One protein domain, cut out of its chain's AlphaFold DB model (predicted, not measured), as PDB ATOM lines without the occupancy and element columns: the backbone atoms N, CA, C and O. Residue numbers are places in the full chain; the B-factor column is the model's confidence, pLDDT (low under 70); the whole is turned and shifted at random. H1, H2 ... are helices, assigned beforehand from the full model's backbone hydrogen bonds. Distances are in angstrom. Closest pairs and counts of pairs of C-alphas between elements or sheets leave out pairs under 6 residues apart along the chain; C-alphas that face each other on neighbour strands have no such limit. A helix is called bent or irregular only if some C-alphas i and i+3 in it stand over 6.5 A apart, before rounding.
ATOM      1  N   PRO A  27      44.196   0.310 -18.266       84.50
ATOM      2  CA  PRO A  27      43.073   0.902 -17.533       84.50
ATOM      3  C   PRO A  27      43.461   2.138 -16.713       84.50
ATOM      4  O   PRO A  27      42.658   3.059 -16.579       84.50
ATOM      5  N   CYS A  28      44.693   2.187 -16.206       88.00
ATOM      6  CA  CYS A  28      45.197   3.305 -15.420       88.00
ATOM      7  C   CYS A  28      45.428   4.546 -16.293       88.00
ATOM      8  O   CYS A  28      45.059   5.647 -15.891       88.00
ATOM      9  N   ASP A  29      45.974   4.376 -17.502       89.44
ATOM     10  CA  ASP A  29      46.162   5.482 -18.452       89.44
ATOM     11  C   ASP A  29      44.809   6.068 -18.895       89.44
ATOM     12  O   ASP A  29      44.633   7.289 -18.963       89.44
ATOM     13  N   ARG A  30      43.811   5.203 -19.134       88.75
ATOM     14  CA  ARG A  30      42.435   5.631 -19.446       88.75
ATOM     15  C   ARG A  30      41.781   6.348 -18.266       88.75
ATOM     16  O   ARG A  30      41.185   7.408 -18.454       88.75
ATOM     17  N   GLY A  31      41.933   5.822 -17.051       89.31
ATOM     18  CA  GLY A  31      41.437   6.470 -15.840       89.31
ATOM     19  C   GLY A  31      42.094   7.828 -15.579       89.31
ATOM     20  O   GLY A  31      41.403   8.775 -15.216       89.31
ATOM     21  N   ASP A  32      43.395   7.974 -15.845       89.50
ATOM     22  CA  ASP A  32      44.095   9.260 -15.752       89.50
ATOM     23  C   ASP A  32      43.534  10.292 -16.745       89.50
ATOM     24  O   ASP A  32      43.338  11.457 -16.377       89.50
ATOM     25  N   ALA A  33      43.207   9.866 -17.969       88.44
ATOM     26  CA  ALA A  33      42.547  10.713 -18.961       88.44
ATOM     27  C   ALA A  33      41.123  11.113 -18.535       88.44
ATOM     28  O   ALA A  33      40.741  12.273 -18.706       88.44
ATOM     29  N   LEU A  34      40.351  10.194 -17.941       88.00
ATOM     30  CA  LEU A  34      39.022  10.485 -17.389       88.00
ATOM     31  C   LEU A  34      39.099  11.486 -16.229       88.00
ATOM     32  O   LEU A  34      38.330  12.449 -16.202       88.00
ATOM     33  N   ILE A  35      40.063  11.322 -15.317       88.31
ATOM     34  CA  ILE A  35      40.281  12.266 -14.213       88.31
ATOM     35  C   ILE A  35      40.515  13.683 -14.755       88.31
ATOM     36  O   ILE A  35      39.875  14.627 -14.289       88.31
ATOM     37  N   GLY A  36      41.367  13.828 -15.775       83.06
ATOM     38  CA  GLY A  36      41.614  15.118 -16.422       83.06
ATOM     39  C   GLY A  36      40.377  15.671 -17.138       83.06
ATOM     40  O   GLY A  36      40.009  16.828 -16.936       83.06
ATOM     41  N   ARG A  37      39.683  14.835 -17.925       82.50
ATOM     42  CA  ARG A  37      38.497  15.226 -18.708       82.50
ATOM     43  C   ARG A  37      37.366  15.779 -17.840       82.50
ATOM     44  O   ARG A  37      36.716  16.741 -18.235       82.50
ATOM     45  N   PHE A  38      37.138  15.193 -16.665       79.19
ATOM     46  CA  PHE A  38      36.064  15.601 -15.751       79.19
ATOM     47  C   PHE A  38      36.533  16.562 -14.640       79.19
ATOM     48  O   PHE A  38      35.750  16.924 -13.750       79.19
ATOM     49  N   ALA A  39      37.791  17.022 -14.711       82.31
ATOM     50  CA  ALA A  39      38.442  17.872 -13.713       82.31
ATOM     51  C   ALA A  39      38.304  17.307 -12.285       82.31
ATOM     52  O   ALA A  39      37.933  18.007 -11.340       82.31
ATOM     53  N   LEU A  40      38.574  16.007 -12.156       84.69
ATOM     54  CA  LEU A  40      38.499  15.213 -10.931       84.69
ATOM     55  C   LEU A  40      39.863  15.094 -10.231       84.69
ATOM     56  O   LEU A  40      40.085  14.152  -9.475       84.69
ATOM     57  N   ASP A  41      40.802  16.017 -10.456       84.56
ATOM     58  CA  ASP A  41      42.157  15.921  -9.885       84.56
ATOM     59  C   ASP A  41      42.161  15.840  -8.350       84.56
ATOM     60  O   ASP A  41      43.017  15.188  -7.754       84.56
ATOM     61  N   THR A  42      41.145  16.412  -7.699       81.50
ATOM     62  CA  THR A  42      40.908  16.300  -6.251       81.50
ATOM     63  C   THR A  42      40.599  14.870  -5.793       81.50
ATOM     64  O   THR A  42      40.864  14.518  -4.643       81.50
ATOM     65  N   VAL A  43      40.115  13.987  -6.672       82.88
ATOM     66  CA  VAL A  43      39.957  12.558  -6.358       82.88
ATOM     67  C   VAL A  43      41.323  11.923  -6.084       82.88
ATOM     68  O   VAL A  43      41.432  11.091  -5.185       82.88
ATOM     69  N   ARG A  44      42.393  12.362  -6.767       84.44
ATOM     70  CA  ARG A  44      43.755  11.836  -6.549       84.44
ATOM     71  C   ARG A  44      44.221  12.065  -5.118       84.44
ATOM     72  O   ARG A  44      44.788  11.162  -4.509       84.44
ATOM     73  N   THR A  45      43.927  13.238  -4.552       83.81
ATOM     74  CA  THR A  45      44.266  13.552  -3.155       83.81
ATOM     75  C   THR A  45      43.481  12.714  -2.146       83.81
ATOM     76  O   THR A  45      43.956  12.504  -1.033       83.81
ATOM     77  N   HIS A  46      42.320  12.183  -2.536       83.06
ATOM     78  CA  HIS A  46      41.509  11.297  -1.702       83.06
ATOM     79  C   HIS A  46      41.724   9.806  -1.994       83.06
ATOM     80  O   HIS A  46      41.195   8.984  -1.255       83.06
ATOM     81  N   GLY A  47      42.521   9.433  -3.002       81.12
ATOM     82  CA  GLY A  47      42.756   8.038  -3.399       81.12
ATOM     83  C   GLY A  47      43.085   7.094  -2.229       81.12
ATOM     84  O   GLY A  47      42.378   6.102  -2.057       81.12
ATOM     85  N   PRO A  48      44.057   7.418  -1.352       80.38
ATOM     86  CA  PRO A  48      44.376   6.584  -0.186       80.38
ATOM     87  C   PRO A  48      43.221   6.446   0.819       80.38
ATOM     88  O   PRO A  48      43.040   5.395   1.437       80.38
ATOM     89  N   LEU A  49      42.417   7.502   0.982       82.56
ATOM     90  CA  LEU A  49      41.223   7.468   1.828       82.56
ATOM     91  C   LEU A  49      40.155   6.563   1.203       82.56
ATOM     92  O   LEU A  49      39.616   5.698   1.880       82.56
ATOM     93  N   LEU A  50      39.891   6.702  -0.099       83.19
ATOM     94  CA  LEU A  50      38.904   5.887  -0.816       83.19
ATOM     95  C   LEU A  50      39.275   4.400  -0.830       83.19
ATOM     96  O   LEU A  50      38.393   3.556  -0.673       83.19
ATOM     97  N   ALA A  51      40.567   4.093  -0.957       82.94
ATOM     98  CA  ALA A  51      41.101   2.734  -0.929       82.94
ATOM     99  C   ALA A  51      41.064   2.086   0.468       82.94
ATOM    100  O   ALA A  51      41.128   0.863   0.577       82.94
ATOM    101  N   SER A  52      40.961   2.883   1.538       81.69
ATOM    102  CA  SER A  52      40.870   2.394   2.924       81.69
ATOM    103  C   SER A  52      39.443   2.370   3.481       81.69
ATOM    104  O   SER A  52      39.197   1.753   4.521       81.69
ATOM    105  N   LEU A  53      38.476   2.981   2.784       80.56
ATOM    106  CA  LEU A  53      37.056   2.907   3.128       80.56
ATOM    107  C   LEU A  53      36.525   1.487   2.898       80.56
ATOM    108  O   LEU A  53      36.135   1.100   1.801       80.56
ATOM    109  N   THR A  54      36.475   0.700   3.968       80.38
ATOM    110  CA  THR A  54      35.860  -0.631   3.931       80.38
ATOM    111  C   THR A  54      34.346  -0.488   4.101       80.38
ATOM    112  O   THR A  54      33.851  -0.372   5.221       80.38
ATOM    113  N   LEU A  55      33.610  -0.442   2.988       84.06
ATOM    114  CA  LEU A  55      32.152  -0.265   2.973       84.06
ATOM    115  C   LEU A  55      31.416  -1.617   2.992       84.06
ATOM    116  O   LEU A  55      31.834  -2.568   2.334       84.06
ATOM    117  N   SER A  56      30.320  -1.711   3.746       83.88
ATOM    118  CA  SER A  56      29.452  -2.901   3.871       83.88
ATOM    119  C   SER A  56      28.357  -2.929   2.792       83.88
ATOM    120  O   SER A  56      28.076  -1.891   2.192       83.88
ATOM    121  N   ASN A  57      27.846  -4.121   2.419       78.94
ATOM    122  CA  ASN A  57      26.734  -4.265   1.453       78.94
ATOM    123  C   ASN A  57      25.576  -4.999   2.139       78.94
ATOM    124  O   ASN A  57      25.787  -6.165   2.485       78.94
ATOM    125  N   PRO A  58      24.395  -4.387   2.307       82.19
ATOM    126  CA  PRO A  58      24.084  -2.965   2.087       82.19
ATOM    127  C   PRO A  58      24.869  -2.025   3.029       82.19
ATOM    128  O   PRO A  58      25.453  -2.473   4.022       82.19
ATOM    129  N   LEU A  59      24.943  -0.725   2.708       82.44
ATOM    130  CA  LEU A  59      25.614   0.256   3.570       82.44
ATOM    131  C   LEU A  59      24.749   0.604   4.787       82.44
ATOM    132  O   LEU A  59      23.632   1.084   4.602       82.44
ATOM    133  N   PRO A  60      25.272   0.485   6.021       81.88
ATOM    134  CA  PRO A  60      24.592   0.997   7.200       81.88
ATOM    135  C   PRO A  60      24.600   2.530   7.213       81.88
ATOM    136  O   PRO A  60      25.514   3.176   6.684       81.88
ATOM    137  N   SER A  61      23.617   3.114   7.899       74.94
ATOM    138  CA  SER A  61      23.424   4.567   8.028       74.94
ATOM    139  C   SER A  61      24.684   5.336   8.458       74.94
ATOM    140  O   SER A  61      24.961   6.408   7.921       74.94
ATOM    141  N   GLU A  62      25.499   4.777   9.358       78.62
ATOM    142  CA  GLU A  62      26.759   5.391   9.805       78.62
ATOM    143  C   GLU A  62      27.814   5.489   8.695       78.62
ATOM    144  O   GLU A  62      28.547   6.476   8.613       78.62
ATOM    145  N   GLN A  63      27.914   4.473   7.832       81.25
ATOM    146  CA  GLN A  63      28.854   4.489   6.708       81.25
ATOM    147  C   GLN A  63      28.343   5.391   5.586       81.25
ATOM    148  O   GLN A  63      29.131   6.123   4.990       81.25
ATOM    149  N   TYR A  64      27.029   5.402   5.351       78.81
ATOM    150  CA  TYR A  64      26.407   6.315   4.399       78.81
ATOM    151  C   TYR A  64      26.619   7.786   4.796       78.81
ATOM    152  O   TYR A  64      27.030   8.588   3.959       78.81
ATOM    153  N   ALA A  65      26.467   8.130   6.081       77.31
ATOM    154  CA  ALA A  65      26.750   9.477   6.587       77.31
ATOM    155  C   ALA A  65      28.193   9.928   6.290       77.31
ATOM    156  O   ALA A  65      28.406  11.051   5.845       77.31
ATOM    157  N   ARG A  66      29.183   9.031   6.429       78.94
ATOM    158  CA  ARG A  66      30.589   9.336   6.096       78.94
ATOM    159  C   ARG A  66      30.800   9.618   4.606       78.94
ATOM    160  O   ARG A  66      31.602  10.482   4.264       78.94
ATOM    161  N   ILE A  67      30.095   8.906   3.724       80.69
ATOM    162  CA  ILE A  67      30.133   9.150   2.272       80.69
ATOM    163  C   ILE A  67      29.510  10.512   1.938       80.69
ATOM    164  O   ILE A  67      30.081  11.274   1.154       80.69
ATOM    165  N   VAL A  68      28.385  10.851   2.575       75.94
ATOM    166  CA  VAL A  68      27.728  12.161   2.431       75.94
ATOM    167  C   VAL A  68      28.638  13.294   2.917       75.94
ATOM    168  O   VAL A  68      28.816  14.280   2.199       75.94
ATOM    169  N   ASP A  69      29.277  13.138   4.079       80.12
ATOM    170  CA  ASP A  69      30.217  14.120   4.628       80.12
ATOM    171  C   ASP A  69      31.434  14.324   3.715       80.12
ATOM    172  O   ASP A  69      31.851  15.459   3.473       80.12
ATOM    173  N   LEU A  70      31.979  13.239   3.152       77.25
ATOM    174  CA  LEU A  70      33.103  13.307   2.219       77.25
ATOM    175  C   LEU A  70      32.734  14.080   0.944       77.25
ATOM    176  O   LEU A  70      33.519  14.892   0.453       77.25
ATOM    177  N   ARG A  71      31.513  13.892   0.432       75.81
ATOM    178  CA  ARG A  71      31.004  14.643  -0.724       75.81
ATOM    179  C   ARG A  71      30.749  16.115  -0.394       75.81
ATOM    180  O   ARG A  71      31.009  16.973  -1.236       75.81
ATOM    181  N   ALA A  72      30.278  16.418   0.815       70.56
ATOM    182  CA  ALA A  72      30.071  17.794   1.265       70.56
ATOM    183  C   ALA A  72      31.395  18.567   1.389       70.56
ATOM    184  O   ALA A  72      31.461  19.743   1.030       70.56
ATOM    185  N   GLN A  73      32.456  17.904   1.857       75.44
ATOM    186  CA  GLN A  73      33.797  18.488   1.968       75.44
ATOM    187  C   GLN A  73      34.484  18.647   0.607       75.44
ATOM    188  O   GLN A  73      35.263  19.584   0.424       75.44
ATOM    189  N   THR A  74      34.149  17.791  -0.363       73.25
ATOM    190  CA  THR A  74      34.744  17.820  -1.704       73.25
ATOM    191  C   THR A  74      33.653  17.840  -2.785       73.25
ATOM    192  O   THR A  74      33.400  16.819  -3.429       73.25
ATOM    193  N   PRO A  75      33.032  19.008  -3.066       69.31
ATOM    194  CA  PRO A  75      31.897  19.127  -3.994       69.31
ATOM    195  C   PRO A  75      32.163  18.594  -5.410       69.31
ATOM    196  O   PRO A  75      31.243  18.174  -6.110       69.31
ATOM    197  N   VAL A  76      33.431  18.579  -5.834       70.44
ATOM    198  CA  VAL A  76      33.870  18.028  -7.127       70.44
ATOM    199  C   VAL A  76      33.577  16.525  -7.240       70.44
ATOM    200  O   VAL A  76      33.275  16.062  -8.338       70.44
ATOM    201  N   LEU A  77      33.556  15.779  -6.125       72.44
ATOM    202  CA  LEU A  77      33.179  14.357  -6.101       72.44
ATOM    203  C   LEU A  77      31.735  14.124  -6.557       72.44
ATOM    204  O   LEU A  77      31.425  13.050  -7.060       72.44
ATOM    205  N   GLY A  78      30.858  15.133  -6.472       67.06
ATOM    206  CA  GLY A  78      29.494  15.036  -6.997       67.06
ATOM    207  C   GLY A  78      29.423  14.812  -8.511       67.06
ATOM    208  O   GLY A  78      28.408  14.321  -8.995       67.06
ATOM    209  N   ARG A  79      30.495  15.111  -9.258       73.44
ATOM    210  CA  ARG A  79      30.580  14.850 -10.705       73.44
ATOM    211  C   ARG A  79      30.743  13.367 -11.041       73.44
ATOM    212  O   ARG A  79      30.474  12.991 -12.176       73.44
ATOM    213  N   LEU A  80      31.124  12.527 -10.072       78.25
ATOM    214  CA  LEU A  80      31.224  11.073 -10.257       78.25
ATOM    215  C   LEU A  80      29.878  10.438 -10.643       78.25
ATOM    216  O   LEU A  80      29.869   9.427 -11.333       78.25
ATOM    217  N   GLY A  81      28.747  11.057 -10.277       75.56
ATOM    218  CA  GLY A  81      27.411  10.580 -10.658       75.56
ATOM    219  C   GLY A  81      27.150  10.558 -12.172       75.56
ATOM    220  O   GLY A  81      26.286   9.810 -12.627       75.56
ATOM    221  N   ALA A  82      27.910  11.334 -12.954       73.38
ATOM    222  CA  ALA A  82      27.802  11.381 -14.412       73.38
ATOM    223  C   ALA A  82      28.570  10.254 -15.132       73.38
ATOM    224  O   ALA A  82      28.408  10.113 -16.340       73.38
ATOM    225  N   LEU A  83      29.397   9.485 -14.415       77.94
ATOM    226  CA  LEU A  83      30.248   8.431 -14.977       77.94
ATOM    227  C   LEU A  83      29.587   7.062 -14.847       77.94
ATOM    228  O   LEU A  83      28.944   6.792 -13.833       77.94
ATOM    229  N   ASP A  84      29.735   6.180 -15.830       86.19
ATOM    230  CA  ASP A  84      29.259   4.795 -15.718       86.19
ATOM    231  C   ASP A  84      30.217   3.905 -14.892       86.19
ATOM    232  O   ASP A  84      31.315   4.313 -14.516       86.19
ATOM    233  N   ASP A  85      29.802   2.683 -14.551       85.81
ATOM    234  CA  ASP A  85      30.603   1.802 -13.686       85.81
ATOM    235  C   ASP A  85      31.919   1.340 -14.350       85.81
ATOM    236  O   ASP A  85      32.879   1.002 -13.653       85.81
ATOM    237  N   ILE A  86      31.994   1.357 -15.687       88.56
ATOM    238  CA  ILE A  86      33.211   1.035 -16.447       88.56
ATOM    239  C   ILE A  86      34.202   2.200 -16.343       88.56
ATOM    240  O   ILE A  86      35.396   1.993 -16.131       88.56
ATOM    241  N   GLU A  87      33.725   3.433 -16.464       90.12
ATOM    242  CA  GLU A  87      34.529   4.637 -16.264       90.12
ATOM    243  C   GLU A  87      35.007   4.748 -14.809       90.12
ATOM    244  O   GLU A  87      36.180   5.038 -14.559       90.12
ATOM    245  N   LEU A  88      34.140   4.444 -13.837       90.06
ATOM    246  CA  LEU A  88      34.514   4.416 -12.421       90.06
ATOM    247  C   LEU A  88      35.573   3.345 -12.124       90.06
ATOM    248  O   LEU A  88      36.475   3.600 -11.323       90.06
ATOM    249  N   SER A  89      35.519   2.177 -12.773       89.19
ATOM    250  CA  SER A  89      36.526   1.122 -12.584       89.19
ATOM    251  C   SER A  89      37.891   1.513 -13.157       89.19
ATOM    252  O   SER A  89      38.917   1.257 -12.525       89.19
ATOM    253  N   GLN A  90      37.920   2.231 -14.283       90.88
ATOM    254  CA  GLN A  90      39.150   2.802 -14.845       90.88
ATOM    255  C   GLN A  90      39.750   3.872 -13.926       90.88
ATOM    256  O   GLN A  90      40.960   3.879 -13.693       90.88
ATOM    257  N   ILE A  91      38.921   4.745 -13.343       89.50
ATOM    258  CA  ILE A  91      39.377   5.725 -12.345       89.50
ATOM    259  C   ILE A  91      39.922   5.014 -11.100       89.50
ATOM    260  O   ILE A  91      40.987   5.388 -10.609       89.50
ATOM    261  N   ALA A  92      39.250   3.973 -10.606       89.44
ATOM    262  CA  ALA A  92      39.730   3.189  -9.471       89.44
ATOM    263  C   ALA A  92      41.101   2.551  -9.749       89.44
ATOM    264  O   ALA A  92      42.010   2.661  -8.924       89.44
ATOM    265  N   ALA A  93      41.276   1.958 -10.935       87.56
ATOM    266  CA  ALA A  93      42.555   1.408 -11.375       87.56
ATOM    267  C   ALA A  93      43.651   2.487 -11.428       87.56
ATOM    268  O   ALA A  93      44.747   2.290 -10.905       87.56
ATOM    269  N   ALA A  94      43.344   3.667 -11.979       89.50
ATOM    270  CA  ALA A  94      44.284   4.787 -12.050       89.50
ATOM    271  C   ALA A  94      44.723   5.298 -10.668       89.50
ATOM    272  O   ALA A  94      45.904   5.589 -10.466       89.50
ATOM    273  N   LEU A  95      43.799   5.371  -9.704       88.44
ATOM    274  CA  LEU A  95      44.100   5.777  -8.326       88.44
ATOM    275  C   LEU A  95      44.980   4.753  -7.600       88.44
ATOM    276  O   LEU A  95      45.849   5.142  -6.822       88.44
ATOM    277  N   CYS A  96      44.777   3.467  -7.881       88.19
ATOM    278  CA  CYS A  96      45.531   2.370  -7.281       88.19
ATOM    279  C   CYS A  96      46.820   2.013  -8.028       88.19
ATOM    280  O   CYS A  96      47.630   1.257  -7.497       88.19
ATOM    281  N   ARG A  97      47.021   2.564  -9.235       87.12
ATOM    282  CA  ARG A  97      48.108   2.212 -10.168       87.12
ATOM    283  C   ARG A  97      48.163   0.720 -10.512       87.12
ATOM    284  O   ARG A  97      49.214   0.219 -10.896       87.12
ATOM    285  N   ASP A  98      47.024   0.047 -10.408       79.31
ATOM    286  CA  ASP A  98      46.852  -1.379 -10.667       79.31
ATOM    287  C   ASP A  98      45.367  -1.653 -10.959       79.31
ATOM    288  O   ASP A  98      44.491  -1.123 -10.268       79.31
ATOM    289  N   ALA A  99      45.081  -2.450 -11.989       61.72
ATOM    290  CA  ALA A  99      43.723  -2.791 -12.397       61.72
ATOM    291  C   ALA A  99      43.119  -3.926 -11.553       61.72
ATOM    292  O   ALA A  99      41.927  -3.872 -11.246       61.72
ATOM    293  N   ASP A 100      43.936  -4.884 -11.105       62.06
ATOM    294  CA  ASP A 100      43.467  -6.153 -10.523       62.06
ATOM    295  C   ASP A 100      43.738  -6.272  -9.012       62.06
ATOM    296  O   ASP A 100      43.411  -7.277  -8.373       62.06
ATOM    297  N   ALA A 101      44.312  -5.234  -8.400       69.25
ATOM    298  CA  ALA A 101      44.582  -5.211  -6.969       69.25
ATOM    299  C   ALA A 101      43.309  -5.063  -6.123       69.25
ATOM    300  O   ALA A 101      42.376  -4.337  -6.455       69.25
ATOM    301  N   GLN A 102      43.339  -5.616  -4.908       82.38
ATOM    302  CA  GLN A 102      42.331  -5.376  -3.864       82.38
ATOM    303  C   GLN A 102      42.031  -3.874  -3.651       82.38
ATOM    304  O   GLN A 102      40.907  -3.505  -3.312       82.38
ATOM    305  N   CYS A 103      43.017  -3.007  -3.903       84.50
ATOM    306  CA  CYS A 103      42.853  -1.558  -3.904       84.50
ATOM    307  C   CYS A 103      41.806  -1.078  -4.923       84.50
ATOM    308  O   CYS A 103      40.954  -0.264  -4.558       84.50
ATOM    309  N   SER A 104      41.841  -1.557  -6.174       85.81
ATOM    310  CA  SER A 104      40.943  -1.085  -7.238       85.81
ATOM    311  C   SER A 104      39.498  -1.478  -6.936       85.81
ATOM    312  O   SER A 104      38.598  -0.656  -7.078       85.81
ATOM    313  N   VAL A 105      39.279  -2.680  -6.396       84.12
ATOM    314  CA  VAL A 105      37.954  -3.176  -5.995       84.12
ATOM    315  C   VAL A 105      37.354  -2.343  -4.857       84.12
ATOM    316  O   VAL A 105      36.196  -1.926  -4.935       84.12
ATOM    317  N   VAL A 106      38.129  -2.064  -3.802       86.31
ATOM    318  CA  VAL A 106      37.660  -1.240  -2.671       86.31
ATOM    319  C   VAL A 106      37.418   0.203  -3.116       86.31
ATOM    320  O   VAL A 106      36.391   0.795  -2.781       86.31
ATOM    321  N   THR A 107      38.319   0.752  -3.930       88.62
ATOM    322  CA  THR A 107      38.207   2.121  -4.444       88.62
ATOM    323  C   THR A 107      37.012   2.273  -5.379       88.62
ATOM    324  O   THR A 107      36.263   3.237  -5.235       88.62
ATOM    325  N   LEU A 108      36.782   1.317  -6.283       90.12
ATOM    326  CA  LEU A 108      35.615   1.294  -7.167       90.12
ATOM    327  C   LEU A 108      34.336   1.363  -6.346       90.12
ATOM    328  O   LEU A 108      33.494   2.219  -6.586       90.12
ATOM    329  N   ARG A 109      34.226   0.532  -5.312       86.88
ATOM    330  CA  ARG A 109      33.060   0.535  -4.436       86.88
ATOM    331  C   ARG A 109      32.834   1.888  -3.767       86.88
ATOM    332  O   ARG A 109      31.706   2.379  -3.759       86.88
ATOM    333  N   SER A 110      33.886   2.501  -3.233       88.31
ATOM    334  CA  SER A 110      33.816   3.847  -2.653       88.31
ATOM    335  C   SER A 110      33.355   4.886  -3.677       88.31
ATOM    336  O   SER A 110      32.508   5.722  -3.362       88.31
ATOM    337  N   LEU A 111      33.848   4.806  -4.916       88.69
ATOM    338  CA  LEU A 111      33.436   5.681  -6.014       88.69
ATOM    339  C   LEU A 111      31.969   5.459  -6.417       88.69
ATOM    340  O   LEU A 111      31.243   6.434  -6.582       88.69
ATOM    341  N   THR A 112      31.501   4.212  -6.497       87.62
ATOM    342  CA  THR A 112      30.095   3.874  -6.773       87.62
ATOM    343  C   THR A 112      29.163   4.411  -5.684       87.62
ATOM    344  O   THR A 112      28.091   4.934  -5.986       87.62
ATOM    345  N   CYS A 113      29.580   4.352  -4.413       84.81
ATOM    346  CA  CYS A 113      28.820   4.933  -3.303       84.81
ATOM    347  C   CYS A 113      28.782   6.466  -3.373       84.81
ATOM    348  O   CYS A 113      27.734   7.071  -3.159       84.81
ATOM    349  N   LEU A 114      29.907   7.105  -3.718       85.00
ATOM    350  CA  LEU A 114      29.977   8.557  -3.941       85.00
ATOM    351  C   LEU A 114      29.151   9.016  -5.151       85.00
ATOM    352  O   LEU A 114      28.681  10.153  -5.168       85.00
ATOM    353  N   ALA A 115      28.952   8.132  -6.129       82.38
ATOM    354  CA  ALA A 115      28.058   8.316  -7.268       82.38
ATOM    355  C   ALA A 115      26.577   8.007  -6.950       82.38
ATOM    356  O   ALA A 115      25.764   7.991  -7.870       82.38
ATOM    357  N   GLU A 116      26.221   7.768  -5.679       79.69
ATOM    358  CA  GLU A 116      24.859   7.462  -5.193       79.69
ATOM    359  C   GLU A 116      24.245   6.161  -5.740       79.69
ATOM    360  O   GLU A 116      23.028   5.995  -5.743       79.69
TER     361      GLU A 116
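AT A GLANCE: This is residues 27 to 116 of the 485 residues of an uncharacterized protein of Deltaproteobacteria bacterium (UniProt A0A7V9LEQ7). The last helix, H6, runs through the middle of a crossed cluster of helices: H5 and residues 47 to 52 of H2 pack on it at steep tilts, while H3 and H4 meet it near its last residues. H1 packs across H5 at one end of the longest axis, and H3 lies toward the other end. The printed part has 90 residues with six named helices, H1 to H6 in chain order, and no named strand, an all helix class. It is compact, with a radius of gyration of the C-alphas of 11.8 A, and rounded, spanning 35 by 26 by 21 A.

HOW THE PARTS SIT: H1, residues 27 to 37, touches H5, residues 85 to 96, about perpendicular at 78 degrees; their closest C-alphas, of Cys 28 and Ala 94, are 3.8 A apart. H2, residues 41 to 52, touches the hub H6, residues 102 to 114, with residues 47 to 52 alone, at a steep tilt of 64 degrees, opposite ways; the closest C-alphas, of Ala 51 and Thr 107, are 4.6 A apart. Residues 95 to 96 of H5 touch H2, closest at the C-alphas of Gly 47 and Leu 95, 5.6 A. H3, residues 61 to 73, touches H6 with residues 67 to 71 alone, about perpendicular at 80 degrees, closest at the C-alphas of Ile 67 and Leu 114, 6.2 A. H4, residues 75 to 82, touches residues 111 to 114 of H6, closest at the C-alphas of Leu 80 and Leu 114, 6.9 A. H2 and H4 only just touch, with 3 pairs of C-alphas within 8 A, the closest those of Val 43 and Leu 77 at 7.0 A. H5 touches H6 at a steep tilt of 52 degrees, opposite ways, closest at the C-alphas of Ala 92 and Ser 104, 5.0 A. H1 is apart from H3, H4 and H6. Every O i to N i+4 pair is within hydrogen-bond range in H1, H3, H5 and H6. In H2 5 of 8 are; in H4 0 of 4 are, beside 4 of 5 O i to N i+3 pairs.

IN THESE COORDINATES: H1 begins at C-alpha 27 (43.073, 0.902, -17.533) and is 15.1 A long. H2 is 18.7 A long and irregular, with C-alphas 45 and 48 7.6 A apart. H3, 18.4 A, begins at C-alpha 61 (23.424, 4.567, 8.028). H4 is 13.6 A long, neither bent nor irregular, but only just: C-alphas 78 and 81 are 6.1 A apart. H5 is 16.3 A long. H6, 18.6 A, ends at C-alpha 114 (29.977, 8.557, -3.941).

THE WHOLE: The two C-alphas farthest apart are those of Asp 29 and Ser 61, 34.9 A. The printed part has no cut. The links are tight but for H2 to H3, a short one of 8 residues. The mean pLDDT of the printed part is 82.1; residues 75, 78 and 99 to 101 are under 70.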